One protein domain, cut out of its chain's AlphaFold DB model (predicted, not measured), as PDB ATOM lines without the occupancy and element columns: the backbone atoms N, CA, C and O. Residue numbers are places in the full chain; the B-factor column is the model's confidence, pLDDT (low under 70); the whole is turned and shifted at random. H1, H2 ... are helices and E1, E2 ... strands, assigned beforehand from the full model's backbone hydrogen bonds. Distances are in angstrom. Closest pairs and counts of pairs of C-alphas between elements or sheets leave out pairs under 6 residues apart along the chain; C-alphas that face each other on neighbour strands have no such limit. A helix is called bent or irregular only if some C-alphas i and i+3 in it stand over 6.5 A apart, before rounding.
ATOM      1  N   ALA A  27     -34.230  39.661   9.500       30.45
ATOM      2  CA  ALA A  27     -33.775  40.571  10.545       30.45
ATOM      3  C   ALA A  27     -32.486  40.011  11.150       30.45
ATOM      4  O   ALA A  27     -32.524  39.139  12.020       30.45
ATOM      5  N   ILE A  28     -31.330  40.509  10.707       32.34
ATOM      6  CA  ILE A  28     -30.120  40.374  11.517       32.34
ATOM      7  C   ILE A  28     -30.406  41.160  12.799       32.34
ATOM      8  O   ILE A  28     -30.607  42.371  12.767       32.34
ATOM      9  N   ASN A  29     -30.510  40.460  13.930       34.41
ATOM     10  CA  ASN A  29     -30.647  41.089  15.243       34.41
ATOM     11  C   ASN A  29     -29.547  42.162  15.388       34.41
ATOM     12  O   ASN A  29     -28.399  41.901  15.053       34.41
ATOM     13  N   ARG A  30     -29.837  43.373  15.870       35.78
ATOM     14  CA  ARG A  30     -28.779  44.392  16.034       35.78
ATOM     15  C   ARG A  30     -27.708  44.014  17.000       35.78
ATOM     16  O   ARG A  30     -26.575  44.387  16.759       35.78
ATOM     17  N   ASN A  31     -28.026  43.241  18.024       36.38
ATOM     18  CA  ASN A  31     -26.982  42.682  18.860       36.38
ATOM     19  C   ASN A  31     -26.061  41.809  18.000       36.38
ATOM     20  O   ASN A  31     -24.865  41.860  18.173       36.38
ATOM     21  N   THR A  32     -26.576  41.112  16.985       36.38
ATOM     22  CA  THR A  32     -25.775  40.354  16.016       36.38
ATOM     23  C   THR A  32     -24.977  41.237  15.059       36.38
ATOM     24  O   THR A  32     -23.808  40.949  14.843       36.38
ATOM     25  N   LEU A  33     -25.555  42.299  14.490       35.97
ATOM     26  CA  LEU A  33     -24.812  43.176  13.580       35.97
ATOM     27  C   LEU A  33     -23.777  44.031  14.332       35.97
ATOM     28  O   LEU A  33     -22.628  44.086  13.920       35.97
ATOM     29  N   LEU A  34     -24.122  44.575  15.499       39.53
ATOM     30  CA  LEU A  34     -23.174  45.232  16.405       39.53
ATOM     31  C   LEU A  34     -22.165  44.258  17.040       39.53
ATOM     32  O   LEU A  34     -21.096  44.704  17.426       39.53
ATOM     33  N   ASN A  35     -22.445  42.948  17.129       40.28
ATOM     34  CA  ASN A  35     -21.456  41.925  17.523       40.28
ATOM     35  C   ASN A  35     -20.561  41.478  16.353       40.28
ATOM     36  O   ASN A  35     -19.410  41.104  16.561       40.28
ATOM     37  N   ILE A  36     -21.054  41.533  15.115       39.25
ATOM     38  CA  ILE A  36     -20.232  41.367  13.908       39.25
ATOM     39  C   ILE A  36     -19.278  42.565  13.772       39.25
ATOM     40  O   ILE A  36     -18.103  42.385  13.458       39.25
ATOM     41  N   PHE A  37     -19.758  43.762  14.128       43.56
ATOM     42  CA  PHE A  37     -18.998  45.010  14.220       43.56
ATOM     43  C   PHE A  37     -18.629  45.388  15.665       43.56
ATOM     44  O   PHE A  37     -18.508  46.578  15.957       43.56
ATOM     45  N   GLN A  38     -18.383  44.417  16.567       39.06
ATOM     46  CA  GLN A  38     -17.996  44.632  17.990       39.06
ATOM     47  C   GLN A  38     -16.595  45.252  18.172       39.06
ATOM     48  O   GLN A  38     -15.894  45.064  19.163       39.06
ATOM     49  N   LEU A  39     -16.195  45.994  17.160       38.31
ATOM     50  CA  LEU A  39     -14.986  46.737  16.966       38.31
ATOM     51  C   LEU A  39     -15.141  48.228  17.226       38.31
ATOM     52  O   LEU A  39     -14.140  48.920  17.357       38.31
ATOM     53  N   PHE A  40     -16.377  48.689  17.406       39.44
ATOM     54  CA  PHE A  40     -16.675  50.019  17.923       39.44
ATOM     55  C   PHE A  40     -17.224  49.943  19.350       39.44
ATOM     56  O   PHE A  40     -18.264  50.505  19.671       39.44
ATOM     57  N   ASN A  41     -16.506  49.230  20.227       33.25
ATOM     58  CA  ASN A  41     -16.443  49.666  21.616       33.25
ATOM     59  C   ASN A  41     -15.321  50.705  21.697       33.25
ATOM     60  O   ASN A  41     -14.141  50.369  21.568       33.25
ATOM     61  N   THR A  42     -15.704  51.959  21.877       34.78
ATOM     62  CA  THR A  42     -14.809  53.115  21.919       34.78
ATOM     63  C   THR A  42     -13.929  53.171  23.167       34.78
ATOM     64  O   THR A  42     -13.003  53.969  23.226       34.78
ATOM     65  N   GLU A  43     -14.095  52.246  24.120       33.06
ATOM     66  CA  GLU A  43     -13.170  52.082  25.251       33.06
ATOM     67  C   GLU A  43     -11.939  51.195  24.943       33.06
ATOM     68  O   GLU A  43     -11.029  51.109  25.769       33.06
ATOM     69  N   LEU A  44     -11.876  50.519  23.783       30.36
ATOM     70  CA  LEU A  44     -10.735  49.655  23.407       30.36
ATOM     71  C   LEU A  44      -9.680  50.351  22.539       30.36
ATOM     72  O   LEU A  44      -8.557  49.857  22.422       30.36
ATOM     73  N   PHE A  45     -10.017  51.498  21.961       31.06
ATOM     74  CA  PHE A  45      -9.157  52.253  21.061       31.06
ATOM     75  C   PHE A  45      -9.208  53.726  21.463       31.06
ATOM     76  O   PHE A  45     -10.241  54.197  21.924       31.06
ATOM     77  N   GLN A  46      -8.119  54.472  21.273       31.55
ATOM     78  CA  GLN A  46      -8.191  55.936  21.284       31.55
ATOM     79  C   GLN A  46      -8.929  56.393  20.017       31.55
ATOM     80  O   GLN A  46      -8.328  56.912  19.083       31.55
ATOM     81  N   ILE A  47     -10.234  56.128  19.957       35.84
ATOM     82  CA  ILE A  47     -11.131  56.798  19.029       35.84
ATOM     83  C   ILE A  47     -11.307  58.193  19.607       35.84
ATOM     84  O   ILE A  47     -11.709  58.356  20.759       35.84
ATOM     85  N   THR A  48     -10.935  59.203  18.831       38.47
ATOM     86  CA  THR A  48     -11.316  60.571  19.172       38.47
ATOM     87  C   THR A  48     -12.793  60.681  18.816       38.47
ATOM     88  O   THR A  48     -13.141  60.886  17.658       38.47
ATOM     89  N   GLU A  49     -13.656  60.402  19.790       43.53
ATOM     90  CA  GLU A  49     -15.084  60.700  19.705       43.53
ATOM     91  C   GLU A  49     -15.263  62.226  19.692       43.53
ATOM     92  O   GLU A  49     -14.433  62.955  20.239       43.53
ATOM     93  N   ASP A  50     -16.324  62.712  19.049       47.44
ATOM     94  CA  ASP A  50     -16.645  64.142  18.947       47.44
ATOM     95  C   ASP A  50     -15.600  65.010  18.218       47.44
ATOM     96  O   ASP A  50     -15.403  66.177  18.571       47.44
ATOM     97  N   ILE A  51     -14.950  64.506  17.159       47.00
ATOM     98  CA  ILE A  51     -14.354  65.427  16.176       47.00
ATOM     99  C   ILE A  51     -15.532  66.135  15.493       47.00
ATOM    100  O   ILE A  51     -16.353  65.445  14.879       47.00
ATOM    101  N   PRO A  52     -15.660  67.474  15.583       54.12
ATOM    102  CA  PRO A  52     -16.650  68.186  14.791       54.12
ATOM    103  C   PRO A  52     -16.382  67.842  13.330       54.12
ATOM    104  O   PRO A  52     -15.301  68.137  12.831       54.12
ATOM    105  N   ALA A  53     -17.323  67.168  12.673       60.47
ATOM    106  CA  ALA A  53     -17.230  66.965  11.241       60.47
ATOM    107  C   ALA A  53     -17.381  68.344  10.599       60.47
ATOM    108  O   ALA A  53     -18.451  68.953  10.707       60.47
ATOM    109  N   ASP A  54     -16.302  68.868  10.026       71.88
ATOM    110  CA  ASP A  54     -16.415  70.073   9.223       71.88
ATOM    111  C   ASP A  54     -17.124  69.743   7.899       71.88
ATOM    112  O   ASP A  54     -17.306  68.582   7.518       71.88
ATOM    113  N   ASP A  55     -17.647  70.768   7.232       76.06
ATOM    114  CA  ASP A  55     -18.399  70.557   5.994       76.06
ATOM    115  C   ASP A  55     -17.508  69.994   4.868       76.06
ATOM    116  O   ASP A  55     -18.020  69.353   3.953       76.06
ATOM    117  N   GLU A  56     -16.190  70.200   4.947       81.69
ATOM    118  CA  GLU A  56     -15.208  69.706   3.978       81.69
ATOM    119  C   GLU A  56     -15.053  68.185   4.092       81.69
ATOM    120  O   GLU A  56     -15.259  67.479   3.106       81.69
ATOM    121  N   ASP A  57     -14.859  67.667   5.304       80.38
ATOM    122  CA  ASP A  57     -14.809  66.239   5.623       80.38
ATOM    123  C   ASP A  57     -16.046  65.476   5.116       80.38
ATOM    124  O   ASP A  57     -15.969  64.349   4.619       80.38
ATOM    125  N   ILE A  58     -17.227  66.073   5.291       85.44
ATOM    126  CA  ILE A  58     -18.498  65.454   4.895       85.44
ATOM    127  C   ILE A  58     -18.641  65.470   3.375       85.44
ATOM    128  O   ILE A  58     -19.144  64.507   2.793       85.44
ATOM    129  N   GLN A  59     -18.183  66.543   2.729       87.62
ATOM    130  CA  GLN A  59     -18.178  66.653   1.278       87.62
ATOM    131  C   GLN A  59     -17.196  65.664   0.640       87.62
ATOM    132  O   GLN A  59     -17.533  65.058  -0.378       87.62
ATOM    133  N   GLU A  60     -16.022  65.460   1.236       88.62
ATOM    134  CA  GLU A  60     -15.065  64.433   0.817       88.62
ATOM    135  C   GLU A  60     -15.684  63.037   0.926       88.62
ATOM    136  O   GLU A  60     -15.721  62.302  -0.062       88.62
ATOM    137  N   ALA A  61     -16.291  62.713   2.071       89.38
ATOM    138  CA  ALA A  61     -17.006  61.452   2.244       89.38
ATOM    139  C   ALA A  61     -18.123  61.283   1.199       89.38
ATOM    140  O   ALA A  61     -18.263  60.215   0.603       89.38
ATOM    141  N   ALA A  62     -18.899  62.335   0.913       93.31
ATOM    142  CA  ALA A  62     -19.934  62.300  -0.120       93.31
ATOM    143  C   ALA A  62     -19.356  61.968  -1.507       93.31
ATOM    144  O   ALA A  62     -19.934  61.157  -2.232       93.31
ATOM    145  N   VAL A  63     -18.198  62.539  -1.862       92.56
ATOM    146  CA  VAL A  63     -17.485  62.227  -3.111       92.56
ATOM    147  C   VAL A  63     -17.043  60.763  -3.139       92.56
ATOM    148  O   VAL A  63     -17.235  60.091  -4.153       92.56
ATOM    149  N   GLU A  64     -16.502  60.239  -2.042       92.69
ATOM    150  CA  GLU A  64     -16.072  58.837  -1.939       92.69
ATOM    151  C   GLU A  64     -17.252  57.858  -2.074       92.69
ATOM    152  O   GLU A  64     -17.160  56.869  -2.804       92.69
ATOM    153  N   TYR A  65     -18.399  58.154  -1.452       94.19
ATOM    154  CA  TYR A  65     -19.624  57.367  -1.635       94.19
ATOM    155  C   TYR A  65     -20.196  57.502  -3.057       94.19
ATOM    156  O   TYR A  65     -20.718  56.527  -3.604       94.19
ATOM    157  N   ALA A  66     -20.056  58.665  -3.702       93.56
ATOM    158  CA  ALA A  66     -20.512  58.863  -5.078       93.56
ATOM    159  C   ALA A  66     -19.701  58.017  -6.070       93.56
ATOM    160  O   ALA A  66     -20.269  57.455  -7.008       93.56
ATOM    161  N   GLN A  67     -18.388  57.869  -5.844       91.00
ATOM    162  CA  GLN A  67     -17.506  57.042  -6.680       91.00
ATOM    163  C   GLN A  67     -17.933  55.570  -6.732       91.00
ATOM    164  O   GLN A  67     -17.702  54.903  -7.739       91.00
ATOM    165  N   ILE A  68     -18.568  55.075  -5.669       92.06
ATOM    166  CA  ILE A  68     -19.060  53.695  -5.578       92.06
ATOM    167  C   ILE A  68     -20.558  53.570  -5.887       92.06
ATOM    168  O   ILE A  68     -21.131  52.497  -5.710       92.06
ATOM    169  N   GLY A  69     -21.209  54.651  -6.338       90.31
ATOM    170  CA  GLY A  69     -22.637  54.660  -6.669       90.31
ATOM    171  C   GLY A  69     -23.563  54.492  -5.459       90.31
ATOM    172  O   GLY A  69     -24.670  53.975  -5.602       90.31
ATOM    173  N   SER A  70     -23.112  54.889  -4.268       92.00
ATOM    174  CA  SER A  70     -23.868  54.753  -3.022       92.00
ATOM    175  C   SER A  70     -24.844  55.914  -2.815       92.00
ATOM    176  O   SER A  70     -24.473  57.080  -2.951       92.00
ATOM    177  N   GLN A  71     -26.068  55.606  -2.370       89.69
ATOM    178  CA  GLN A  71     -27.086  56.609  -1.999       89.69
ATOM    179  C   GLN A  71     -26.650  57.517  -0.837       89.69
ATOM    180  O   GLN A  71     -27.217  58.581  -0.608       89.69
ATOM    181  N   ILE A  72     -25.636  57.094  -0.079       93.19
ATOM    182  CA  ILE A  72     -25.095  57.868   1.036       93.19
ATOM    183  C   ILE A  72     -24.486  59.178   0.534       93.19
ATOM    184  O   ILE A  72     -24.539  60.173   1.249       93.19
ATOM    185  N   ALA A  73     -23.992  59.216  -0.707       94.56
ATOM    186  CA  ALA A  73     -23.532  60.450  -1.332       94.56
ATOM    187  C   ALA A  73     -24.621  61.533  -1.347       94.56
ATOM    188  O   ALA A  73     -24.360  62.680  -0.978       94.56
ATOM    189  N   ASP A  74     -25.851  61.154  -1.703       92.69
ATOM    190  CA  ASP A  74     -26.987  62.073  -1.754       92.69
ATOM    191  C   ASP A  74     -27.363  62.549  -0.348       92.69
ATOM    192  O   ASP A  74     -27.536  63.747  -0.130       92.69
ATOM    193  N   HIS A  75     -27.399  61.638   0.635       92.94
ATOM    194  CA  HIS A  75     -27.665  62.007   2.029       92.94
ATOM    195  C   HIS A  75     -26.651  63.033   2.539       92.94
ATOM    196  O   HIS A  75     -27.032  64.053   3.108       92.94
ATOM    197  N   LEU A  76     -25.356  62.778   2.342       92.19
ATOM    198  CA  LEU A  76     -24.296  63.643   2.858       92.19
ATOM    199  C   LEU A  76     -24.261  65.010   2.156       92.19
ATOM    200  O   LEU A  76     -23.882  66.001   2.782       92.19
ATOM    201  N   THR A  77     -24.712  65.074   0.899       91.06
ATOM    202  CA  THR A  77     -24.816  66.321   0.125       91.06
ATOM    203  C   THR A  77     -26.055  67.144   0.508       91.06
ATOM    204  O   THR A  77     -26.027  68.373   0.428       91.06
ATOM    205  N   ASP A  78     -27.135  66.506   0.967       88.94
ATOM    206  CA  ASP A  78     -28.368  67.188   1.372       88.94
ATOM    207  C   ASP A  78     -28.292  67.738   2.808       88.94
ATOM    208  O   ASP A  78     -28.845  67.193   3.765       88.94
ATOM    209  N   ARG A  79     -27.575  68.853   2.970       81.75
ATOM    210  CA  ARG A  79     -27.336  69.500   4.276       81.75
ATOM    211  C   ARG A  79     -28.598  70.076   4.923       81.75
ATOM    212  O   ARG A  79     -28.588  70.341   6.122       81.75
ATOM    213  N   GLU A  80     -29.666  70.292   4.157       85.94
ATOM    214  CA  GLU A  80     -30.943  70.765   4.707       85.94
ATOM    215  C   GLU A  80     -31.721  69.627   5.379       85.94
ATOM    216  O   GLU A  80     -32.478  69.872   6.321       85.94
ATOM    217  N   LEU A  81     -31.511  68.389   4.921       89.19
ATOM    218  CA  LEU A  81     -32.213  67.201   5.406       89.19
ATOM    219  C   LEU A  81     -31.347  66.280   6.272       89.19
ATOM    220  O   LEU A  81     -31.902  65.412   6.950       89.19
ATOM    221  N   THR A  82     -30.026  66.469   6.282       90.88
ATOM    222  CA  THR A  82     -29.070  65.603   6.985       90.88
ATOM    223  C   THR A  82     -28.328  66.326   8.099       90.88
ATOM    224  O   THR A  82     -27.632  67.316   7.874       90.88
ATOM    225  N   GLN A  83     -28.378  65.753   9.300       89.50
ATOM    226  CA  GLN A  83     -27.602  66.189  10.453       89.50
ATOM    227  C   GLN A  83     -26.644  65.080  10.889       89.50
ATOM    228  O   GLN A  83     -27.085  64.040  11.371       89.50
ATOM    229  N   ILE A  84     -25.333  65.314  10.775       85.19
ATOM    230  CA  ILE A  84     -24.328  64.402  11.340       85.19
ATOM    231  C   ILE A  84     -24.378  64.488  12.866       85.19
ATOM    232  O   ILE A  84     -24.301  65.577  13.435       85.19
ATOM    233  N   THR A  85     -24.519  63.340  13.518       78.25
ATOM    234  CA  THR A  85     -24.621  63.216  14.976       78.25
ATOM    235  C   THR A  85     -23.361  62.623  15.591       78.25
ATOM    236  O   THR A  85     -23.061  62.922  16.744       78.25
ATOM    237  N   LEU A  86     -22.598  61.835  14.827       72.06
ATOM    238  CA  LEU A  86     -21.319  61.274  15.251       72.06
ATOM    239  C   LEU A  86     -20.385  61.099  14.053       72.06
ATOM    240  O   LEU A  86     -20.806  60.648  12.989       72.06
ATOM    241  N   LYS A  87     -19.100  61.396  14.252       73.56
ATOM    242  CA  LYS A  87     -18.014  61.060  13.329       73.56
ATOM    243  C   LYS A  87     -16.902  60.356  14.097       73.56
ATOM    244  O   LYS A  87     -16.480  60.814  15.154       73.56
ATOM    245  N   SER A  88     -16.405  59.263  13.533       69.06
ATOM    246  CA  SER A  88     -15.186  58.588  13.967       69.06
ATOM    247  C   SER A  88     -14.340  58.274  12.743       69.06
ATOM    248  O   SER A  88     -14.832  57.716  11.765       69.06
ATOM    249  N   GLN A  89     -13.054  58.591  12.806       71.25
ATOM    250  CA  GLN A  89     -12.129  58.371  11.703       71.25
ATOM    251  C   GLN A  89     -10.794  57.860  12.229       71.25
ATOM    252  O   GLN A  89     -10.315  58.291  13.277       71.25
ATOM    253  N   VAL A  90     -10.192  56.937  11.486       68.81
ATOM    254  CA  VAL A  90      -8.850  56.422  11.749       68.81
ATOM    255  C   VAL A  90      -8.116  56.326  10.423       68.81
ATOM    256  O   VAL A  90      -8.621  55.713   9.491       68.81
ATOM    257  N   SER A  91      -6.905  56.870  10.365       69.69
ATOM    258  CA  SER A  91      -5.998  56.699   9.230       69.69
ATOM    259  C   SER A  91      -4.636  56.248   9.736       69.69
ATOM    260  O   SER A  91      -4.156  56.713  10.772       69.69
ATOM    261  N   ARG A  92      -4.018  55.315   9.015       68.94
ATOM    262  CA  ARG A  92      -2.695  54.764   9.311       68.94
ATOM    263  C   ARG A  92      -1.668  55.284   8.310       68.94
ATOM    264  O   ARG A  92      -2.001  55.625   7.179       68.94
ATOM    265  N   GLU A  93      -0.403  55.302   8.722       68.81
ATOM    266  CA  GLU A  93       0.717  55.747   7.878       68.81
ATOM    267  C   GLU A  93       0.898  54.902   6.608       68.81
ATOM    268  O   GLU A  93       1.401  55.399   5.606       68.81
ATOM    269  N   ASP A  94       0.470  53.636   6.628       68.06
ATOM    270  CA  ASP A  94       0.497  52.744   5.461       68.06
ATOM    271  C   ASP A  94      -0.695  52.946   4.513       68.06
ATOM    272  O   ASP A  94      -0.881  52.175   3.574       68.06
ATOM    273  N   GLY A  95      -1.503  53.977   4.764       74.69
ATOM    274  CA  GLY A  95      -2.644  54.348   3.947       74.69
ATOM    275  C   GLY A  95      -3.922  53.582   4.272       74.69
ATOM    276  O   GLY A  95      -4.934  53.853   3.650       74.69
ATOM    277  N   ALA A  96      -3.964  52.652   5.227       76.38
ATOM    278  CA  ALA A  96      -5.246  52.060   5.620       76.38
ATOM    279  C   ALA A  96      -6.101  53.083   6.392       76.38
ATOM    280  O   ALA A  96      -5.622  53.693   7.352       76.38
ATOM    281  N   SER A  97      -7.367  53.243   6.011       78.94
ATOM    282  CA  SER A  97      -8.280  54.211   6.625       78.94
ATOM    283  C   SER A  97      -9.667  53.646   6.892       78.94
ATOM    284  O   SER A  97     -10.124  52.679   6.281       78.94
ATOM    285  N   LEU A  98     -10.328  54.263   7.863       82.56
ATOM    286  CA  LEU A  98     -11.675  53.965   8.297       82.56
ATOM    287  C   LEU A  98     -12.414  55.272   8.552       82.56
ATOM    288  O   LEU A  98     -11.916  56.125   9.286       82.56
ATOM    289  N   LEU A  99     -13.632  55.367   8.033       81.88
ATOM    290  CA  LEU A  99     -14.592  56.412   8.360       81.88
ATOM    291  C   LEU A  99     -15.884  55.775   8.866       81.88
ATOM    292  O   LEU A  99     -16.405  54.839   8.264       81.88
ATOM    293  N   PHE A 100     -16.407  56.299   9.963       80.88
ATOM    294  CA  PHE A 100     -17.712  55.962  10.501       80.88
ATOM    295  C   PHE A 100     -18.492  57.243  10.783       80.88
ATOM    296  O   PHE A 100     -17.968  58.159  11.420       80.88
ATOM    297  N   LEU A 101     -19.741  57.287  10.329       81.00
ATOM    298  CA  LEU A 101     -20.661  58.390  10.576       81.00
ATOM    299  C   LEU A 101     -21.984  57.849  11.116       81.00
ATOM    300  O   LEU A 101     -22.522  56.884  10.569       81.00
ATOM    301  N   GLU A 102     -22.539  58.520  12.120       82.19
ATOM    302  CA  GLU A 102     -23.970  58.468  12.420       82.19
ATOM    303  C   GLU A 102     -24.599  59.806  12.067       82.19
ATOM    304  O   GLU A 102     -23.986  60.867  12.224       82.19
ATOM    305  N   TYR A 103     -25.817  59.751  11.546       85.00
ATOM    306  CA  TYR A 103     -26.536  60.941  11.133       85.00
ATOM    307  C   TYR A 103     -28.036  60.700  11.109       85.00
ATOM    308  O   TYR A 103     -28.495  59.583  10.890       85.00
ATOM    309  N   ASP A 104     -28.802  61.760  11.296       90.00
ATOM    310  CA  ASP A 104     -30.235  61.762  11.050       90.00
ATOM    311  C   ASP A 104     -30.488  62.322   9.649       90.00
ATOM    312  O   ASP A 104     -29.952  63.372   9.296       90.00
ATOM    313  N   HIS A 105     -31.289  61.626   8.845       91.88
ATOM    314  CA  HIS A 105     -31.698  62.071   7.514       91.88
ATOM    315  C   HIS A 105     -33.221  62.124   7.424       91.88
ATOM    316  O   HIS A 105     -33.914  61.151   7.733       91.88
ATOM    317  N   THR A 106     -33.755  63.269   7.010       89.56
ATOM    318  CA  THR A 106     -35.195  63.494   6.876       89.56
ATOM    319  C   THR A 106     -35.608  63.338   5.425       89.56
ATOM    320  O   THR A 106     -35.383  64.227   4.615       89.56
ATOM    321  N   ALA A 107     -36.259  62.224   5.092       78.38
ATOM    322  CA  ALA A 107     -36.795  62.036   3.748       78.38
ATOM    323  C   ALA A 107     -37.907  63.063   3.441       78.38
ATOM    324  O   ALA A 107     -38.581  63.555   4.349       78.38
ATOM    325  N   VAL A 108     -38.162  63.306   2.148       65.00
ATOM    326  CA  VAL A 108     -39.121  64.293   1.589       65.00
ATOM    327  C   VAL A 108     -40.560  64.179   2.153       65.00
ATOM    328  O   VAL A 108     -41.358  65.104   2.029       65.00
ATOM    329  N   GLU A 109     -40.893  63.083   2.842       67.62
ATOM    330  CA  GLU A 109     -42.175  62.850   3.531       67.62
ATOM    331  C   GLU A 109     -42.157  63.148   5.055       67.62
ATOM    332  O   GLU A 109     -43.052  62.708   5.775       67.62
ATOM    333  N   ASN A 110     -41.170  63.902   5.566       64.06
ATOM    334  CA  ASN A 110     -40.994  64.285   6.986       64.06
ATOM    335  C   ASN A 110     -40.772  63.122   7.973       64.06
ATOM    336  O   ASN A 110     -40.976  63.275   9.179       64.06
ATOM    337  N   ASN A 111     -40.324  61.966   7.489       81.12
ATOM    338  CA  ASN A 111     -39.857  60.892   8.357       81.12
ATOM    339  C   ASN A 111     -38.339  60.990   8.502       81.12
ATOM    340  O   ASN A 111     -37.602  60.691   7.564       81.12
ATOM    341  N   THR A 112     -37.886  61.402   9.685       86.88
ATOM    342  CA  THR A 112     -36.470  61.363  10.056       86.88
ATOM    343  C   THR A 112     -36.071  59.934  10.404       86.88
ATOM    344  O   THR A 112     -36.678  59.290  11.265       86.88
ATOM    345  N   GLU A 113     -35.055  59.426   9.718       87.25
ATOM    346  CA  GLU A 113     -34.427  58.143  10.004       87.25
ATOM    347  C   GLU A 113     -33.021  58.380  10.545       87.25
ATOM    348  O   GLU A 113     -32.265  59.167   9.980       87.25
ATOM    349  N   SER A 114     -32.654  57.670  11.611       82.69
ATOM    350  CA  SER A 114     -31.269  57.634  12.077       82.69
ATOM    351  C   SER A 114     -30.499  56.591  11.279       82.69
ATOM    352  O   SER A 114     -30.923  55.436  11.178       82.69
ATOM    353  N   TRP A 115     -29.364  56.988  10.731       86.62
ATOM    354  CA  TRP A 115     -28.490  56.193   9.887       86.62
ATOM    355  C   TRP A 115     -27.125  56.010  10.534       86.62
ATOM    356  O   TRP A 115     -26.672  56.824  11.339       86.62
ATOM    357  N   ALA A 116     -26.451  54.943  10.121       81.94
ATOM    358  CA  ALA A 116     -25.021  54.797  10.302       81.94
ATOM    359  C   ALA A 116     -24.387  54.317   8.999       81.94
ATOM    360  O   ALA A 116     -24.990  53.551   8.237       81.94
ATOM    361  N   THR A 117     -23.165  54.764   8.747       87.19
ATOM    362  CA  THR A 117     -22.362  54.308   7.621       87.19
ATOM    363  C   THR A 117     -20.911  54.101   8.028       87.19
ATOM    364  O   THR A 117     -20.366  54.838   8.847       87.19
ATOM    365  N   LEU A 118     -20.311  53.059   7.465       84.94
ATOM    366  CA  LEU A 118     -18.926  52.662   7.636       84.94
ATOM    367  C   LEU A 118     -18.275  52.562   6.259       84.94
ATOM    368  O   LEU A 118     -18.823  51.910   5.368       84.94
ATOM    369  N   MET A 119     -17.073  53.111   6.134       89.75
ATOM    370  CA  MET A 119     -16.180  52.913   5.003       89.75
ATOM    371  C   MET A 119     -14.815  52.452   5.501       89.75
ATOM    372  O   MET A 119     -14.195  53.095   6.343       89.75
ATOM    373  N   LEU A 120     -14.343  51.336   4.958       88.88
ATOM    374  CA  LEU A 120     -12.947  50.920   5.019       88.88
ATOM    375  C   LEU A 120     -12.307  51.275   3.690       88.88
ATOM    376  O   LEU A 120     -12.850  50.918   2.646       88.88
ATOM    377  N   SER A 121     -11.160  51.936   3.719       90.25
ATOM    378  CA  SER A 121     -10.500  52.432   2.520       90.25
ATOM    379  C   SER A 121      -8.983  52.255   2.575       90.25
ATOM    380  O   SER A 121      -8.392  51.982   3.622       90.25
ATOM    381  N   THR A 122      -8.355  52.350   1.405       90.38
ATOM    382  CA  THR A 122      -6.912  52.556   1.278       90.38
ATOM    383  C   THR A 122      -6.654  53.932   0.675       90.38
ATOM    384  O   THR A 122      -7.343  54.350  -0.247       90.38
ATOM    385  N   LEU A 123      -5.671  54.643   1.205       86.25
ATOM    386  CA  LEU A 123      -5.216  55.946   0.762       86.25
ATOM    387  C   LEU A 123      -4.015  55.724  -0.145       86.25
ATOM    388  O   LEU A 123      -3.022  55.104   0.242       86.25
ATOM    389  N   THR A 124      -4.103  56.236  -1.361       82.56
ATOM    390  CA  THR A 124      -3.018  56.187  -2.336       82.56
ATOM    391  C   THR A 124      -2.596  57.599  -2.694       82.56
ATOM    392  O   THR A 124      -3.419  58.504  -2.756       82.56
ATOM    393  N   PHE A 125      -1.300  57.805  -2.913       75.94
ATOM    394  CA  PHE A 125      -0.783  59.091  -3.372       75.94
ATOM    395  C   PHE A 125      -0.627  59.040  -4.885       75.94
ATOM    396  O   PHE A 125       0.193  58.274  -5.399       75.94
ATOM    397  N   ARG A 126      -1.396  59.862  -5.598       72.81
ATOM    398  CA  ARG A 126      -1.328  59.960  -7.054       72.81
ATOM    399  C   ARG A 126      -1.283  61.422  -7.466       72.81
ATOM    400  O   ARG A 126      -2.110  62.213  -7.044       72.81
ATOM    401  N   ASP A 127      -0.281  61.777  -8.265       76.81
ATOM    402  CA  ASP A 127      -0.135  63.116  -8.853       76.81
ATOM    403  C   ASP A 127      -0.139  64.282  -7.836       76.81
ATOM    404  O   ASP A 127      -0.442  65.420  -8.175       76.81
ATOM    405  N   GLY A 128       0.274  64.014  -6.589       72.19
ATOM    406  CA  GLY A 128       0.300  65.001  -5.502       72.19
ATOM    407  C   GLY A 128      -0.997  65.089  -4.692       72.19
ATOM    408  O   GLY A 128      -1.038  65.856  -3.734       72.19
ATOM    409  N   GLU A 129      -2.004  64.283  -5.027       74.75
ATOM    410  CA  GLU A 129      -3.284  64.190  -4.327       74.75
ATOM    411  C   GLU A 129      -3.403  62.857  -3.573       74.75
ATOM    412  O   GLU A 129      -2.855  61.826  -3.984       74.75
ATOM    413  N   ILE A 130      -4.102  62.891  -2.436       79.38
ATOM    414  CA  ILE A 130      -4.492  61.688  -1.698       79.38
ATOM    415  C   ILE A 130      -5.795  61.193  -2.314       79.38
ATOM    416  O   ILE A 130      -6.802  61.891  -2.291       79.38
ATOM    417  N   GLN A 131      -5.771  59.985  -2.862       84.06
ATOM    418  CA  GLN A 131      -6.950  59.300  -3.358       84.06
ATOM    419  C   GLN A 131      -7.364  58.216  -2.367       84.06
ATOM    420  O   GLN A 131      -6.635  57.241  -2.159       84.06
ATOM    421  N   THR A 132      -8.562  58.361  -1.812       88.50
ATOM    422  CA  THR A 132      -9.230  57.312  -1.046       88.50
ATOM    423  C   THR A 132      -9.844  56.291  -1.996       88.50
ATOM    424  O   THR A 132     -10.599  56.633  -2.902       88.50
ATOM    425  N   ILE A 133      -9.524  55.018  -1.789       91.75
ATOM    426  CA  ILE A 133     -10.083  53.883  -2.519       91.75
ATOM    427  C   ILE A 133     -10.903  53.059  -1.524       91.75
ATOM    428  O   ILE A 133     -10.317  52.302  -0.734       91.75
ATOM    429  N   PRO A 134     -12.240  53.184  -1.531       93.56
ATOM    430  CA  PRO A 134     -13.112  52.328  -0.741       93.56
ATOM    431  C   PRO A 134     -12.817  50.847  -1.007       93.56
ATOM    432  O   PRO A 134     -12.626  50.416  -2.136       93.56
ATOM    433  N   GLN A 135     -12.731  50.059   0.054       93.44
ATOM    434  CA  GLN A 135     -12.524  48.610   0.011       93.44
ATOM    435  C   GLN A 135     -13.810  47.889   0.400       93.44
ATOM    436  O   GLN A 135     -14.180  46.878  -0.188       93.44
ATOM    437  N   PHE A 136     -14.498  48.425   1.404       91.75
ATOM    438  CA  PHE A 136     -15.762  47.911   1.899       91.75
ATOM    439  C   PHE A 136     -16.587  49.054   2.474       91.75
ATOM    440  O   PHE A 136     -16.058  49.864   3.238       91.75
ATOM    441  N   THR A 137     -17.878  49.085   2.166       92.44
ATOM    442  CA  THR A 137     -18.835  49.967   2.827       92.44
ATOM    443  C   THR A 137     -20.011  49.187   3.383       92.44
ATOM    444  O   THR A 137     -20.433  48.168   2.835       92.44
ATOM    445  N   LEU A 138     -20.544  49.683   4.496       85.38
ATOM    446  CA  LEU A 138     -21.786  49.208   5.081       85.38
ATOM    447  C   LEU A 138     -22.560  50.397   5.627       85.38
ATOM    448  O   LEU A 138     -22.114  51.064   6.557       85.38
ATOM    449  N   SER A 139     -23.760  50.594   5.104       85.56
ATOM    450  CA  SER A 139     -24.645  51.677   5.502       85.56
ATOM    451  C   SER A 139     -26.054  51.168   5.719       85.56
ATOM    452  O   SER A 139     -26.508  50.217   5.074       85.56
ATOM    453  N   GLY A 140     -26.769  51.798   6.638       79.88
ATOM    454  CA  GLY A 140     -28.104  51.356   6.993       79.88
ATOM    455  C   GLY A 140     -28.769  52.217   8.044       79.88
ATOM    456  O   GLY A 140     -28.198  53.182   8.547       79.88
ATOM    457  N   VAL A 141     -29.999  51.832   8.370       78.31
ATOM    458  CA  VAL A 141     -30.878  52.573   9.280       78.31
ATOM    459  C   VAL A 141     -30.966  51.906  10.635       78.31
ATOM    460  O   VAL A 141     -31.071  50.680  10.732       78.31
ATOM    461  N   TYR A 142     -31.046  52.717  11.680       71.88
ATOM    462  CA  TYR A 142     -31.516  52.289  12.981       71.88
ATOM    463  C   TYR A 142     -33.053  52.276  13.025       71.88
ATOM    464  O   TYR A 142     -33.727  53.229  12.640       71.88
ATOM    465  N   LYS A 143     -33.639  51.182  13.513       64.31
ATOM    466  CA  LYS A 143     -35.083  51.012  13.745       64.31
ATOM    467  C   LYS A 143     -35.327  50.470  15.137       64.31
ATOM    468  O   LYS A 143     -34.538  49.684  15.623       64.31
ATOM    469  N   LEU A 144     -36.425  50.808  15.797       58.59
ATOM    470  CA  LEU A 144     -36.750  50.164  17.073       58.59
ATOM    471  C   LEU A 144     -37.132  48.694  16.854       58.59
ATOM    472  O   LEU A 144     -37.929  48.375  15.974       58.59
ATOM    473  N   CYS A 145     -36.572  47.801  17.666       50.78
ATOM    474  CA  CYS A 145     -36.941  46.396  17.730       50.78
ATOM    475  C   CYS A 145     -38.187  46.251  18.614       50.78
ATOM    476  O   CYS A 145     -38.087  46.448  19.830       50.78
ATOM    477  N   PRO A 146     -39.355  45.876  18.062       48.56
ATOM    478  CA  PRO A 146     -40.597  45.857  18.836       48.56
ATOM    479  C   PRO A 146     -40.579  44.873  20.012       48.56
ATOM    480  O   PRO A 146     -41.276  45.086  20.997       48.56
ATOM    481  N   SER A 147     -39.787  43.799  19.919       44.81
ATOM    482  CA  SER A 147     -39.740  42.731  20.923       44.81
ATOM    483  C   SER A 147     -38.753  42.979  22.066       44.81
ATOM    484  O   SER A 147     -38.948  42.431  23.145       44.81
ATOM    485  N   SER A 148     -37.704  43.780  21.855       48.03
ATOM    486  CA  SER A 148     -36.672  44.044  22.871       48.03
ATOM    487  C   SER A 148     -36.622  45.497  23.342       48.03
ATOM    488  O   SER A 148     -35.928  45.791  24.311       48.03
ATOM    489  N   GLY A 149     -37.309  46.418  22.655       47.88
ATOM    490  CA  GLY A 149     -37.260  47.857  22.933       47.88
ATOM    491  C   GLY A 149     -35.927  48.531  22.581       47.88
ATOM    492  O   GLY A 149     -35.814  49.747  22.698       47.88
ATOM    493  N   GLY A 150     -34.921  47.773  22.136       51.97
ATOM    494  CA  GLY A 150     -33.639  48.302  21.672       51.97
ATOM    495  C   GLY A 150     -33.674  48.691  20.197       51.97
ATOM    496  O   GLY A 150     -34.533  48.238  19.448       51.97
ATOM    497  N   LEU A 151     -32.716  49.499  19.744       51.72
ATOM    498  CA  LEU A 151     -32.546  49.754  18.313       51.72
ATOM    499  C   LEU A 151     -32.057  48.483  17.601       51.72
ATOM    500  O   LEU A 151     -31.334  47.676  18.200       51.72
ATOM    501  N   ILE A 152     -32.417  48.344  16.321       53.16
ATOM    502  CA  ILE A 152     -31.880  47.447  15.301       53.16
ATOM    503  C   ILE A 152     -31.210  48.193  14.147       53.16
ATOM    504  O   ILE A 152     -31.761  49.188  13.722       53.16
ATOM    505  N   PHE A 153     -30.061  47.743  13.634       64.12
ATOM    506  CA  PHE A 153     -29.467  48.282  12.409       64.12
ATOM    507  C   PHE A 153     -29.870  47.385  11.246       64.12
ATOM    508  O   PHE A 153     -29.711  46.165  11.318       64.12
ATOM    509  N   ILE A 154     -30.396  47.993  10.194       65.38
ATOM    510  CA  ILE A 154     -30.841  47.311   8.987       65.38
ATOM    511  C   ILE A 154     -29.927  47.767   7.850       65.38
ATOM    512  O   ILE A 154     -30.059  48.916   7.420       65.38
ATOM    513  N   PRO A 155     -29.023  46.897   7.363       73.19
ATOM    514  CA  PRO A 155     -28.207  47.174   6.186       73.19
ATOM    515  C   PRO A 155     -29.084  47.561   4.997       73.19
ATOM    516  O   PRO A 155     -30.095  46.908   4.722       73.19
ATOM    517  N   ARG A 156     -28.700  48.628   4.304       78.75
ATOM    518  CA  ARG A 156     -29.357  49.125   3.088       78.75
ATOM    519  C   ARG A 156     -28.404  49.213   1.913       78.75
ATOM    520  O   ARG A 156     -28.847  49.065   0.785       78.75
ATOM    521  N   ASP A 157     -27.134  49.455   2.197       85.00
ATOM    522  CA  ASP A 157     -26.101  49.611   1.192       85.00
ATOM    523  C   ASP A 157     -24.844  48.904   1.686       85.00
ATOM    524  O   ASP A 157     -24.347  49.198   2.775       85.00
ATOM    525  N   VAL A 158     -24.390  47.919   0.922       86.62
ATOM    526  CA  VAL A 158     -23.156  47.183   1.184       86.62
ATOM    527  C   VAL A 158     -22.410  47.122  -0.123       86.62
ATOM    528  O   VAL A 158     -22.967  46.652  -1.108       86.62
ATOM    529  N   THR A 159     -21.165  47.572  -0.135       93.62
ATOM    530  CA  THR A 159     -20.342  47.534  -1.343       93.62
ATOM    531  C   THR A 159     -18.971  46.968  -1.011       93.62
ATOM    532  O   THR A 159     -18.378  47.329   0.003       93.62
ATOM    533  N   CYS A 160     -18.453  46.094  -1.869       93.31
ATOM    534  CA  CYS A 160     -17.107  45.536  -1.773       93.31
ATOM    535  C   CYS A 160     -16.298  45.918  -3.013       93.31
ATOM    536  O   CYS A 160     -16.809  45.849  -4.130       93.31
ATOM    537  N   LEU A 161     -15.019  46.246  -2.830       94.75
ATOM    538  CA  LEU A 161     -14.067  46.296  -3.930       94.75
ATOM    539  C   LEU A 161     -13.629  44.873  -4.284       94.75
ATOM    540  O   LEU A 161     -13.150  44.128  -3.421       94.75
ATOM    541  N   VAL A 162     -13.744  44.522  -5.559       92.69
ATOM    542  CA  VAL A 162     -13.298  43.249  -6.132       92.69
ATOM    543  C   VAL A 162     -12.456  43.501  -7.381       92.69
ATOM    544  O   VAL A 162     -12.547  44.551  -8.011       92.69
ATOM    545  N   HIS A 163     -11.642  42.522  -7.760       90.94
ATOM    546  CA  HIS A 163     -10.929  42.507  -9.031       90.94
ATOM    547  C   HIS A 163     -11.536  41.445  -9.944       90.94
ATOM    548  O   HIS A 163     -11.364  40.246  -9.705       90.94
ATOM    549  N   LYS A 164     -12.208  41.883 -11.013       85.25
ATOM    550  CA  LYS A 164     -12.732  41.013 -12.074       85.25
ATOM    551  C   LYS A 164     -11.994  41.300 -13.368       85.25
ATOM    552  O   LYS A 164     -11.802  42.452 -13.737       85.25
ATOM    553  N   ASP A 165     -11.516  40.240 -14.016       87.00
ATOM    554  CA  ASP A 165     -10.735  40.320 -15.257       87.00
ATOM    555  C   ASP A 165      -9.504  41.248 -15.176       87.00
ATOM    556  O   ASP A 165      -9.046  41.787 -16.179       87.00
ATOM    557  N   GLY A 166      -8.937  41.406 -13.973       84.38
ATOM    558  CA  GLY A 166      -7.782  42.271 -13.713       84.38
ATOM    559  C   GLY A 166      -8.122  43.739 -13.437       84.38
ATOM    560  O   GLY A 166      -7.209  44.507 -13.149       84.38
ATOM    561  N   GLU A 167      -9.402  44.113 -13.462       88.81
ATOM    562  CA  GLU A 167      -9.873  45.478 -13.227       88.81
ATOM    563  C   GLU A 167     -10.593  45.597 -11.880       88.81
ATOM    564  O   GLU A 167     -11.334  44.703 -11.464       88.81
ATOM    565  N   ALA A 168     -10.377  46.724 -11.204       89.88
ATOM    566  CA  ALA A 168     -11.043  47.071  -9.954       89.88
ATOM    567  C   ALA A 168     -12.517  47.430 -10.213       89.88
ATOM    568  O   ALA A 168     -12.819  48.291 -11.039       89.88
ATOM    569  N   GLN A 169     -13.435  46.772  -9.505       92.94
ATOM    570  CA  GLN A 169     -14.879  46.967  -9.622       92.94
ATOM    571  C   GLN A 169     -15.529  46.994  -8.240       92.94
ATOM    572  O   GLN A 169     -15.073  46.328  -7.311       92.94
ATOM    573  N   TYR A 170     -16.613  47.753  -8.118       94.12
ATOM    574  CA  TYR A 170     -17.434  47.798  -6.914       94.12
ATOM    575  C   TYR A 170     -18.669  46.930  -7.101       94.12
ATOM    576  O   TYR A 170     -19.420  47.122  -8.056       94.12
ATOM    577  N   GLU A 171     -18.879  45.989  -6.186       91.62
ATOM    578  CA  GLU A 171     -20.023  45.084  -6.231       91.62
ATOM    579  C   GLU A 171     -20.880  45.200  -4.985       91.62
ATOM    580  O   GLU A 171     -20.378  45.225  -3.858       91.62
ATOM    581  N   GLN A 172     -22.190  45.238  -5.214       89.19
ATOM    582  CA  GLN A 172     -23.202  45.188  -4.173       89.19
ATOM    583  C   GLN A 172     -23.796  43.778  -4.130       89.19
ATOM    584  O   GLN A 172     -24.130  43.234  -5.186       89.19
ATOM    585  N   PRO A 173     -23.953  43.174  -2.941       80.00
ATOM    586  CA  PRO A 173     -24.582  41.875  -2.826       80.00
ATOM    587  C   PRO A 173     -26.072  41.994  -3.158       80.00
ATOM    588  O   PRO A 173     -26.814  42.743  -2.520       80.00
ATOM    589  N   THR A 174     -26.512  41.223  -4.143       77.00
ATOM    590  CA  THR A 174     -27.911  41.140  -4.580       77.00
ATOM    591  C   THR A 174     -28.634  39.951  -3.951       77.00
ATOM    592  O   THR A 174     -29.853  39.985  -3.764       77.00
ATOM    593  N   GLU A 175     -27.878  38.923  -3.558       70.81
ATOM    594  CA  GLU A 175     -28.390  37.714  -2.923       70.81
ATOM    595  C   GLU A 175     -27.850  37.506  -1.499       70.81
ATOM    596  O   GLU A 175     -26.824  38.045  -1.084       70.81
ATOM    597  N   VAL A 176     -28.531  36.653  -0.727       65.88
ATOM    598  CA  VAL A 176     -28.163  36.336   0.668       65.88
ATOM    599  C   VAL A 176     -26.764  35.725   0.774       65.88
ATOM    600  O   VAL A 176     -26.059  35.956   1.758       65.88
ATOM    601  N   ALA A 177     -26.362  34.920  -0.211       65.44
ATOM    602  CA  ALA A 177     -25.042  34.302  -0.220       65.44
ATOM    603  C   ALA A 177     -23.936  35.355  -0.376       65.44
ATOM    604  O   ALA A 177     -23.008  35.394   0.433       65.44
ATOM    605  N   GLU A 178     -24.103  36.256  -1.343       71.56
ATOM    606  CA  GLU A 178     -23.199  37.378  -1.603       71.56
ATOM    607  C   GLU A 178     -23.129  38.319  -0.398       71.56
ATOM    608  O   GLU A 178     -22.053  38.776  -0.025       71.56
ATOM    609  N   PHE A 179     -24.263  38.557   0.270       74.44
ATOM    610  CA  PHE A 179     -24.307  39.392   1.466       74.44
ATOM    611  C   PHE A 179     -23.457  38.807   2.601       74.44
ATOM    612  O   PHE A 179     -22.676  39.526   3.221       74.44
ATOM    613  N   HIS A 180     -23.555  37.501   2.873       68.94
ATOM    614  CA  HIS A 180     -22.687  36.867   3.873       68.94
ATOM    615  C   HIS A 180     -21.210  36.952   3.481       68.94
ATOM    616  O   HIS A 180     -20.379  37.258   4.337       68.94
ATOM    617  N   GLY A 181     -20.894  36.736   2.202       72.25
ATOM    618  CA  GLY A 181     -19.547  36.927   1.673       72.25
ATOM    619  C   GLY A 181     -19.014  38.336   1.933       72.25
ATOM    620  O   GLY A 181     -17.916  38.493   2.467       72.25
ATOM    621  N   ALA A 182     -19.836  39.355   1.671       81.25
ATOM    622  CA  ALA A 182     -19.493  40.761   1.870       81.25
ATOM    623  C   ALA A 182     -19.227  41.090   3.343       81.25
ATOM    624  O   ALA A 182     -18.280  41.800   3.673       81.25
ATOM    625  N   ILE A 183     -20.016  40.527   4.259       79.88
ATOM    626  CA  ILE A 183     -19.789  40.710   5.697       79.88
ATOM    627  C   ILE A 183     -18.468  40.071   6.145       79.88
ATOM    628  O   ILE A 183     -17.742  40.664   6.948       79.88
ATOM    629  N   VAL A 184     -18.120  38.891   5.628       76.88
ATOM    630  CA  VAL A 184     -16.834  38.251   5.947       76.88
ATOM    631  C   VAL A 184     -15.668  39.036   5.346       76.88
ATOM    632  O   VAL A 184     -14.688  39.279   6.055       76.88
ATOM    633  N   TYR A 185     -15.803  39.521   4.105       86.38
ATOM    634  CA  TYR A 185     -14.858  40.455   3.487       86.38
ATOM    635  C   TYR A 185     -14.606  41.649   4.410       86.38
ATOM    636  O   TYR A 185     -13.462  41.910   4.790       86.38
ATOM    637  N   GLY A 186     -15.672  42.356   4.804       82.69
ATOM    638  CA  GLY A 186     -15.580  43.555   5.633       82.69
ATOM    639  C   GLY A 186     -14.937  43.264   6.986       82.69
ATOM    640  O   GLY A 186     -14.055  44.000   7.431       82.69
ATOM    641  N   SER A 187     -15.291  42.138   7.616       76.00
ATOM    642  CA  SER A 187     -14.672  41.715   8.876       76.00
ATOM    643  C   SER A 187     -13.177  41.425   8.725       76.00
ATOM    644  O   SER A 187     -12.407  41.733   9.642       76.00
ATOM    645  N   GLN A 188     -12.755  40.823   7.613       76.56
ATOM    646  CA  GLN A 188     -11.348  40.534   7.359       76.56
ATOM    647  C   GLN A 188     -10.561  41.814   7.067       76.56
ATOM    648  O   GLN A 188      -9.507  42.013   7.671       76.56
ATOM    649  N   ALA A 189     -11.098  42.704   6.228       81.62
ATOM    650  CA  ALA A 189     -10.516  44.014   5.938       81.62
ATOM    651  C   ALA A 189     -10.353  44.856   7.210       81.62
ATOM    652  O   ALA A 189      -9.287  45.415   7.463       81.62
ATOM    653  N   PHE A 190     -11.371  44.871   8.072       76.19
ATOM    654  CA  PHE A 190     -11.286  45.552   9.358       76.19
ATOM    655  C   PHE A 190     -10.187  44.945  10.239       76.19
ATOM    656  O   PHE A 190      -9.366  45.660  10.813       76.19
ATOM    657  N   THR A 191     -10.159  43.612  10.356       68.75
ATOM    658  CA  THR A 191      -9.147  42.910  11.163       68.75
ATOM    659  C   THR A 191      -7.740  43.212  10.654       68.75
ATOM    660  O   THR A 191      -6.826  43.383  11.455       68.75
ATOM    661  N   GLN A 192      -7.564  43.320   9.334       70.75
ATOM    662  CA  GLN A 192      -6.302  43.736   8.736       70.75
ATOM    663  C   GLN A 192      -5.934  45.161   9.174       70.75
ATOM    664  O   GLN A 192      -4.846  45.374   9.712       70.75
ATOM    665  N   LEU A 193      -6.869  46.106   9.045       69.62
ATOM    666  CA  LEU A 193      -6.662  47.509   9.404       69.62
ATOM    667  C   LEU A 193      -6.164  47.678  10.845       69.62
ATOM    668  O   LEU A 193      -5.143  48.328  11.062       69.62
ATOM    669  N   ILE A 194      -6.816  47.061  11.824       62.44
ATOM    670  CA  ILE A 194      -6.413  47.194  13.237       62.44
ATOM    671  C   ILE A 194      -5.182  46.374  13.621       62.44
ATOM    672  O   ILE A 194      -4.517  46.695  14.602       62.44
ATOM    673  N   ALA A 195      -4.892  45.290  12.897       59.75
ATOM    674  CA  ALA A 195      -3.752  44.428  13.188       59.75
ATOM    675  C   ALA A 195      -2.443  44.987  12.618       59.75
ATOM    676  O   ALA A 195      -1.400  44.352  12.763       59.75
ATOM    677  N   GLY A 196      -2.483  46.146  11.959       59.59
ATOM    678  CA  GLY A 196      -1.304  46.687  11.297       59.59
ATOM    679  C   GLY A 196      -1.028  46.048   9.929       59.59
ATOM    680  O   GLY A 196       0.079  46.167   9.417       59.59
ATOM    681  N   LEU A 197      -1.992  45.315   9.360       67.31
ATOM    682  CA  LEU A 197      -1.847  44.600   8.094       67.31
ATOM    683  C   LEU A 197      -2.340  45.456   6.917       67.31
ATOM    684  O   LEU A 197      -3.310  46.202   7.083       67.31
ATOM    685  N   PRO A 198      -1.753  45.294   5.717       77.25
ATOM    686  CA  PRO A 198      -2.346  45.797   4.485       77.25
ATOM    687  C   PRO A 198      -3.707  45.143   4.219       77.25
ATOM    688  O   PRO A 198      -3.880  43.938   4.448       77.25
ATOM    689  N   ILE A 199      -4.657  45.912   3.684       82.06
ATOM    690  CA  ILE A 199      -5.929  45.359   3.207       82.06
ATOM    691  C   ILE A 199      -5.656  44.557   1.929       82.06
ATOM    692  O   ILE A 199      -5.202  45.104   0.926       82.06
ATOM    693  N   ASN A 200      -5.912  43.248   1.961       87.62
ATOM    694  CA  ASN A 200      -5.666  42.360   0.823       87.62
ATOM    695  C   ASN A 200      -6.975  42.032   0.098       87.62
ATOM    696  O   ASN A 200      -7.663  41.072   0.448       87.62
ATOM    697  N   VAL A 201      -7.287  42.816  -0.935       88.75
ATOM    698  CA  VAL A 201      -8.506  42.666  -1.748       88.75
ATOM    699  C   VAL A 201      -8.628  41.267  -2.337       88.75
ATOM    700  O   VAL A 201      -9.681  40.649  -2.230       88.75
ATOM    701  N   THR A 202      -7.547  40.738  -2.912       89.44
ATOM    702  CA  THR A 202      -7.539  39.431  -3.584       89.44
ATOM    703  C   THR A 202      -7.847  38.280  -2.632       89.44
ATOM    704  O   THR A 202      -8.514  37.324  -3.016       89.44
ATOM    705  N   GLU A 203      -7.373  38.345  -1.389       87.75
ATOM    706  CA  GLU A 203      -7.717  37.340  -0.380       87.75
ATOM    707  C   GLU A 203      -9.125  37.553   0.176       87.75
ATOM    708  O   GLU A 203      -9.854  36.584   0.369       87.75
ATOM    709  N   ASN A 204      -9.532  38.804   0.407       88.56
ATOM    710  CA  ASN A 204     -10.841  39.114   0.979       88.56
ATOM    711  C   ASN A 204     -11.981  38.787  -0.003       88.56
ATOM    712  O   ASN A 204     -13.025  38.288   0.414       88.56
ATOM    713  N   GLN A 205     -11.788  39.007  -1.306       90.19
ATOM    714  CA  GLN A 205     -12.814  38.746  -2.320       90.19
ATOM    715  C   GLN A 205     -13.152  37.257  -2.481       90.19
ATOM    716  O   GLN A 205     -14.241  36.955  -2.948       90.19
ATOM    717  N   LYS A 206     -12.293  36.324  -2.040       89.19
ATOM    718  CA  LYS A 206     -12.589  34.873  -2.069       89.19
ATOM    719  C   LYS A 206     -13.830  34.501  -1.254       89.19
ATOM    720  O   LYS A 206     -14.429  33.446  -1.456       89.19
ATOM    721  N   TRP A 207     -14.227  35.364  -0.320       83.81
ATOM    722  CA  TRP A 207     -15.456  35.201   0.454       83.81
ATOM    723  C   TRP A 207     -16.715  35.541  -0.340       83.81
ATOM    724  O   TRP A 207     -17.794  35.097   0.039       83.81
ATOM    725  N   MET A 208     -16.577  36.290  -1.434       82.75
ATOM    726  CA  MET A 208     -17.666  36.613  -2.356       82.75
ATOM    727  C   MET A 208     -17.966  35.463  -3.328       82.75
ATOM    728  O   MET A 208     -18.993  35.491  -4.001       82.75
ATOM    729  N   ASP A 209     -17.104  34.440  -3.394       83.38
ATOM    730  CA  ASP A 209     -17.316  33.271  -4.243       83.38
ATOM    731  C   ASP A 209     -18.440  32.381  -3.694       83.38
ATOM    732  O   ASP A 209     -18.470  32.026  -2.514       83.38
ATOM    733  N   VAL A 210     -19.342  31.941  -4.577       74.81
ATOM    734  CA  VAL A 210     -20.494  31.092  -4.214       74.81
ATOM    735  C   VAL A 210     -20.061  29.793  -3.521       74.81
ATOM    736  O   VAL A 210     -20.741  29.318  -2.610       74.81
ATOM    737  N   GLU A 211     -18.914  29.225  -3.903       84.12
ATOM    738  CA  GLU A 211     -18.365  28.006  -3.290       84.12
ATOM    739  C   GLU A 211     -17.977  28.203  -1.814       84.12
ATOM    740  O   GLU A 211     -18.070  27.268  -1.016       84.12
ATOM    741  N   SER A 212     -17.627  29.432  -1.431       77.62
ATOM    742  CA  SER A 212     -17.268  29.818  -0.065       77.62
ATOM    743  C   SER A 212     -18.488  30.061   0.828       77.62
ATOM    744  O   SER A 212     -18.335  30.212   2.041       77.62
ATOM    745  N   TYR A 213     -19.713  30.064   0.280       74.00
ATOM    746  CA  TYR A 213     -20.929  30.404   1.027       74.00
ATOM    747  C   TYR A 213     -21.131  29.593   2.322       74.00
ATOM    748  O   TYR A 213     -21.383  30.210   3.360       74.00
ATOM    749  N   PRO A 214     -21.018  28.246   2.336       73.50
ATOM    750  CA  PRO A 214     -21.236  27.478   3.563       73.50
ATOM    751  C   PRO A 214     -20.257  27.863   4.679       73.50
ATOM    752  O   PRO A 214     -20.617  27.877   5.858       73.50
ATOM    753  N   GLU A 215     -19.020  28.194   4.308       70.94
ATOM    754  CA  GLU A 215     -18.001  28.652   5.244       70.94
ATOM    755  C   GLU A 215     -18.273  30.088   5.699       70.94
ATOM    756  O   GLU A 215     -18.274  30.350   6.902       70.94
ATOM    757  N   ALA A 216     -18.604  30.992   4.774       60.97
ATOM    758  CA  ALA A 216     -18.956  32.373   5.085       60.97
ATOM    759  C   ALA A 216     -20.169  32.459   6.027       60.97
ATOM    760  O   ALA A 216     -20.153  33.221   6.995       60.97
ATOM    761  N   ALA A 217     -21.187  31.622   5.815       62.53
ATOM    762  CA  ALA A 217     -22.349  31.517   6.693       62.53
ATOM    763  C   ALA A 217     -21.956  31.042   8.103       62.53
ATOM    764  O   ALA A 217     -22.367  31.645   9.096       62.53
ATOM    765  N   LYS A 218     -21.095  30.021   8.210       65.44
ATOM    766  CA  LYS A 218     -20.579  29.525   9.497       65.44
ATOM    767  C   LYS A 218     -19.717  30.562  10.223       65.44
ATOM    768  O   LYS A 218     -19.785  30.688  11.450       65.44
ATOM    769  N   ILE A 219     -18.907  31.319   9.487       64.81
ATOM    770  CA  ILE A 219     -18.155  32.445  10.044       64.81
ATOM    771  C   ILE A 219     -19.142  33.485  10.560       64.81
ATOM    772  O   ILE A 219     -19.045  33.859  11.722       64.81
ATOM    773  N   CYS A 220     -20.147  33.873   9.772       62.41
ATOM    774  CA  CYS A 220     -21.184  34.809  10.204       62.41
ATOM    775  C   CYS A 220     -21.902  34.344  11.477       62.41
ATOM    776  O   CYS A 220     -22.142  35.170  12.353       62.41
ATOM    777  N   GLU A 221     -22.201  33.048  11.625       58.91
ATOM    778  CA  GLU A 221     -22.731  32.458  12.865       58.91
ATOM    779  C   GLU A 221     -21.763  32.609  14.047       58.91
ATOM    780  O   GLU A 221     -22.174  32.987  15.146       58.91
ATOM    781  N   THR A 222     -20.473  32.376  13.813       61.50
ATOM    782  CA  THR A 222     -19.417  32.522  14.825       61.50
ATOM    783  C   THR A 222     -19.242  33.983  15.243       61.50
ATOM    784  O   THR A 222     -19.115  34.275  16.433       61.50
ATOM    785  N   LEU A 223     -19.306  34.916  14.289       57.00
ATOM    786  CA  LEU A 223     -19.247  36.355  14.540       57.00
ATOM    787  C   LEU A 223     -20.390  36.817  15.456       57.00
ATOM    788  O   LEU A 223     -20.174  37.685  16.296       57.00
ATOM    789  N   ARG A 224     -21.576  36.191  15.389       53.00
ATOM    790  CA  ARG A 224     -22.695  36.517  16.302       53.00
ATOM    791  C   ARG A 224     -22.347  36.268  17.772       53.00
ATOM    792  O   ARG A 224     -22.871  36.957  18.646       53.00
ATOM    793  N   GLY A 225     -21.500  35.270  18.026       49.19
ATOM    794  CA  GLY A 225     -21.044  34.863  19.354       49.19
ATOM    795  C   GLY A 225     -19.710  35.477  19.786       49.19
ATOM    796  O   GLY A 225     -19.212  35.114  20.853       49.19
ATOM    797  N   ARG A 226     -19.108  36.369  18.983       52.12
ATOM    798  CA  ARG A 226     -17.846  37.027  19.345       52.12
ATOM    799  C   ARG A 226     -18.015  37.915  20.583       52.12
ATOM    800  O   ARG A 226     -19.051  38.529  20.824       52.12
ATOM    801  N   THR A 227     -16.939  37.960  21.358       53.53
ATOM    802  CA  THR A 227     -16.728  38.825  22.522       53.53
ATOM    803  C   THR A 227     -15.452  39.647  22.326       53.53
ATOM    804  O   THR A 227     -14.586  39.272  21.528       53.53
ATOM    805  N   ALA A 228     -15.258  40.703  23.123       47.91
ATOM    806  CA  ALA A 228     -14.016  41.485  23.126       47.91
ATOM    807  C   ALA A 228     -12.752  40.612  23.303       47.91
ATOM    808  O   ALA A 228     -11.743  40.813  22.631       47.91
ATOM    809  N   THR A 229     -12.818  39.586  24.158       49.72
ATOM    810  CA  THR A 229     -11.695  38.672  24.421       49.72
ATOM    811  C   THR A 229     -11.347  37.813  23.206       49.72
ATOM    812  O   THR A 229     -10.172  37.666  22.869       49.72
ATOM    813  N   THR A 230     -12.352  37.247  22.530       57.81
ATOM    814  CA  THR A 230     -12.120  36.457  21.308       57.81
ATOM    815  C   THR A 230     -11.592  37.341  20.186       57.81
ATOM    816  O   THR A 230     -10.688  36.944  19.462       57.81
ATOM    817  N   PHE A 231     -12.085  38.575  20.116       54.97
ATOM    818  CA  PHE A 231     -11.655  39.536  19.122       54.97
ATOM    819  C   PHE A 231     -10.171  39.920  19.273       54.97
ATOM    820  O   PHE A 231      -9.405  39.848  18.315       54.97
ATOM    821  N   ALA A 232      -9.725  40.236  20.492       51.69
ATOM    822  CA  ALA A 232      -8.316  40.525  20.771       51.69
ATOM    823  C   ALA A 232      -7.386  39.345  20.421       51.69
ATOM    824  O   ALA A 232      -6.252  39.545  19.976       51.69
ATOM    825  N   SER A 233      -7.866  38.109  20.593       58.50
ATOM    826  CA  SER A 233      -7.141  36.915  20.152       58.50
ATOM    827  C   SER A 233      -6.990  36.872  18.630       58.50
ATOM    828  O   SER A 233      -5.901  36.575  18.144       58.50
ATOM    829  N   ASP A 234      -8.040  37.206  17.880       58.91
ATOM    830  CA  ASP A 234      -8.009  37.218  16.414       58.91
ATOM    831  C   ASP A 234      -7.029  38.269  15.875       58.91
ATOM    832  O   ASP A 234      -6.218  37.959  15.000       58.91
ATOM    833  N   VAL A 235      -7.012  39.470  16.466       55.25
ATOM    834  CA  VAL A 235      -6.020  40.518  16.148       55.25
ATOM    835  C   VAL A 235      -4.603  40.030  16.398       55.25
ATOM    836  O   VAL A 235      -3.722  40.199  15.557       55.25
ATOM    837  N   LYS A 236      -4.370  39.378  17.541       55.56
ATOM    838  CA  LYS A 236      -3.054  38.835  17.883       55.56
ATOM    839  C   LYS A 236      -2.607  37.763  16.889       55.56
ATOM    840  O   LYS A 236      -1.453  37.779  16.472       55.56
ATOM    841  N   VAL A 237      -3.497  36.849  16.502       60.91
ATOM    842  CA  VAL A 237      -3.205  35.812  15.498       60.91
ATOM    843  C   VAL A 237      -2.905  36.442  14.137       60.91
ATOM    844  O   VAL A 237      -1.958  36.027  13.471       60.91
ATOM    845  N   ALA A 238      -3.670  37.456  13.731       54.84
ATOM    846  CA  ALA A 238      -3.441  38.184  12.489       54.84
ATOM    847  C   ALA A 238      -2.073  38.891  12.491       54.84
ATOM    848  O   ALA A 238      -1.286  38.699  11.565       54.84
ATOM    849  N   ALA A 239      -1.734  39.606  13.568       52.31
ATOM    850  CA  ALA A 239      -0.447  40.284  13.724       52.31
ATOM    851  C   ALA A 239       0.746  39.310  13.801       52.31
ATOM    852  O   ALA A 239       1.832  39.607  13.310       52.31
TER     853      ALA A 239
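This is residues 27 to 239 of the 245 residues of an uncharacterized protein of Alphaproteobacteria bacterium RIFCSPHIGHO2_02_FULL_46_13 (UniProt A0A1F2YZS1). A twisted, curled sheet of six antiparallel strands stands between helices: it curls round H2, which pairs with H3 as a helical hairpin on one face, while the long helix H4 crosses the other face with H5 beside it. H6 and H7 pack on H4, off the sheet, and short H1 is beside E5. The printed part has 213 residues, with seven named helices and six named strands in the order H1 to H3, E1 to E6, H4 to H7; the sheet's order is E1 to E6. The class is mixed, with three layers, helices on both faces of a sheet. The whole is compact, with a radius of gyration of the C-alphas of 16.9 A and spans of 53 by 43 by 35 A.

E1, residues 82 to 91, E2, 96 to 106, E3, 112 to 126, E4, 129 to 144, E5, 151 to 164, and E6, 167 to 171, form a meander, each strand the antiparallel neighbour of the one before. Within hydrogen-bond range are N 88 and O 100 at 2.9 A, N 99 and O 119 at 2.9 A, N 118 and O 138 at 2.8 A, N 139 and O 157 at 2.8 A, and N 162 and O 169 at 2.8 A, one for each neighbour pair in turn. E1 bends by 69 degrees at residue 85, E3 by 60 at 122 and E4 by 62 at 135. H2, residues 55 to 67, and H3, 72 to 77, touch, with closest C-alphas Ala 62 and Ala 73 at 4.2 A. H4, residues 176 to 194, is on the opposite face at a height over the sheet of 8.8 A and runs across the strands, at 84 degrees to E5 on the local plane. H5, residues 201 to 208, touches H4 at a shallow tilt of 30 degrees, opposite ways; their closest C-alphas, Gly 181 and Met 208, are 4.5 A apart. H6, residues 210 to 224, is irregular, with C-alphas 211 and 214 7.4 A apart. H4 touches it with residues 177 to 184 alone, closest C-alphas Gly 181 and Ala 216 at 5.7 A. H7, residues 228 to 239, touches H4 with residues 234 to 238 alone, closest C-alphas Val 235 and Thr 191 at 6.4 A. H1, residues 30 to 36, stands at the sheet's level; its Thr 32 and Arg 224 of H6 have C-alphas 4.9 A apart. Every O i to N i+4 pair is within hydrogen-bond range in H1, H2, H3, H4 and H7, against 9 of 11 in H6 and 1 of 4 in H5, where 4 of 5 O i to N i+3 pairs are.

H1 begins at C-alpha 30 (-28.779, 44.392, 16.034), and H7 ends at C-alpha 239 (-0.447, 40.284, 13.724). From first to last C-alpha E4 measures 42.1 A, E3 39.1 A, E5 37.3 A and H4 27.4 A.

The printed part has no cut. The link from H1 to H2, residues 37 to 54, is long. Mean pLDDT of the printed part is 72.2; 81 residues are under 70, among them 27 to 53, 143 to 154 and 216 to 239.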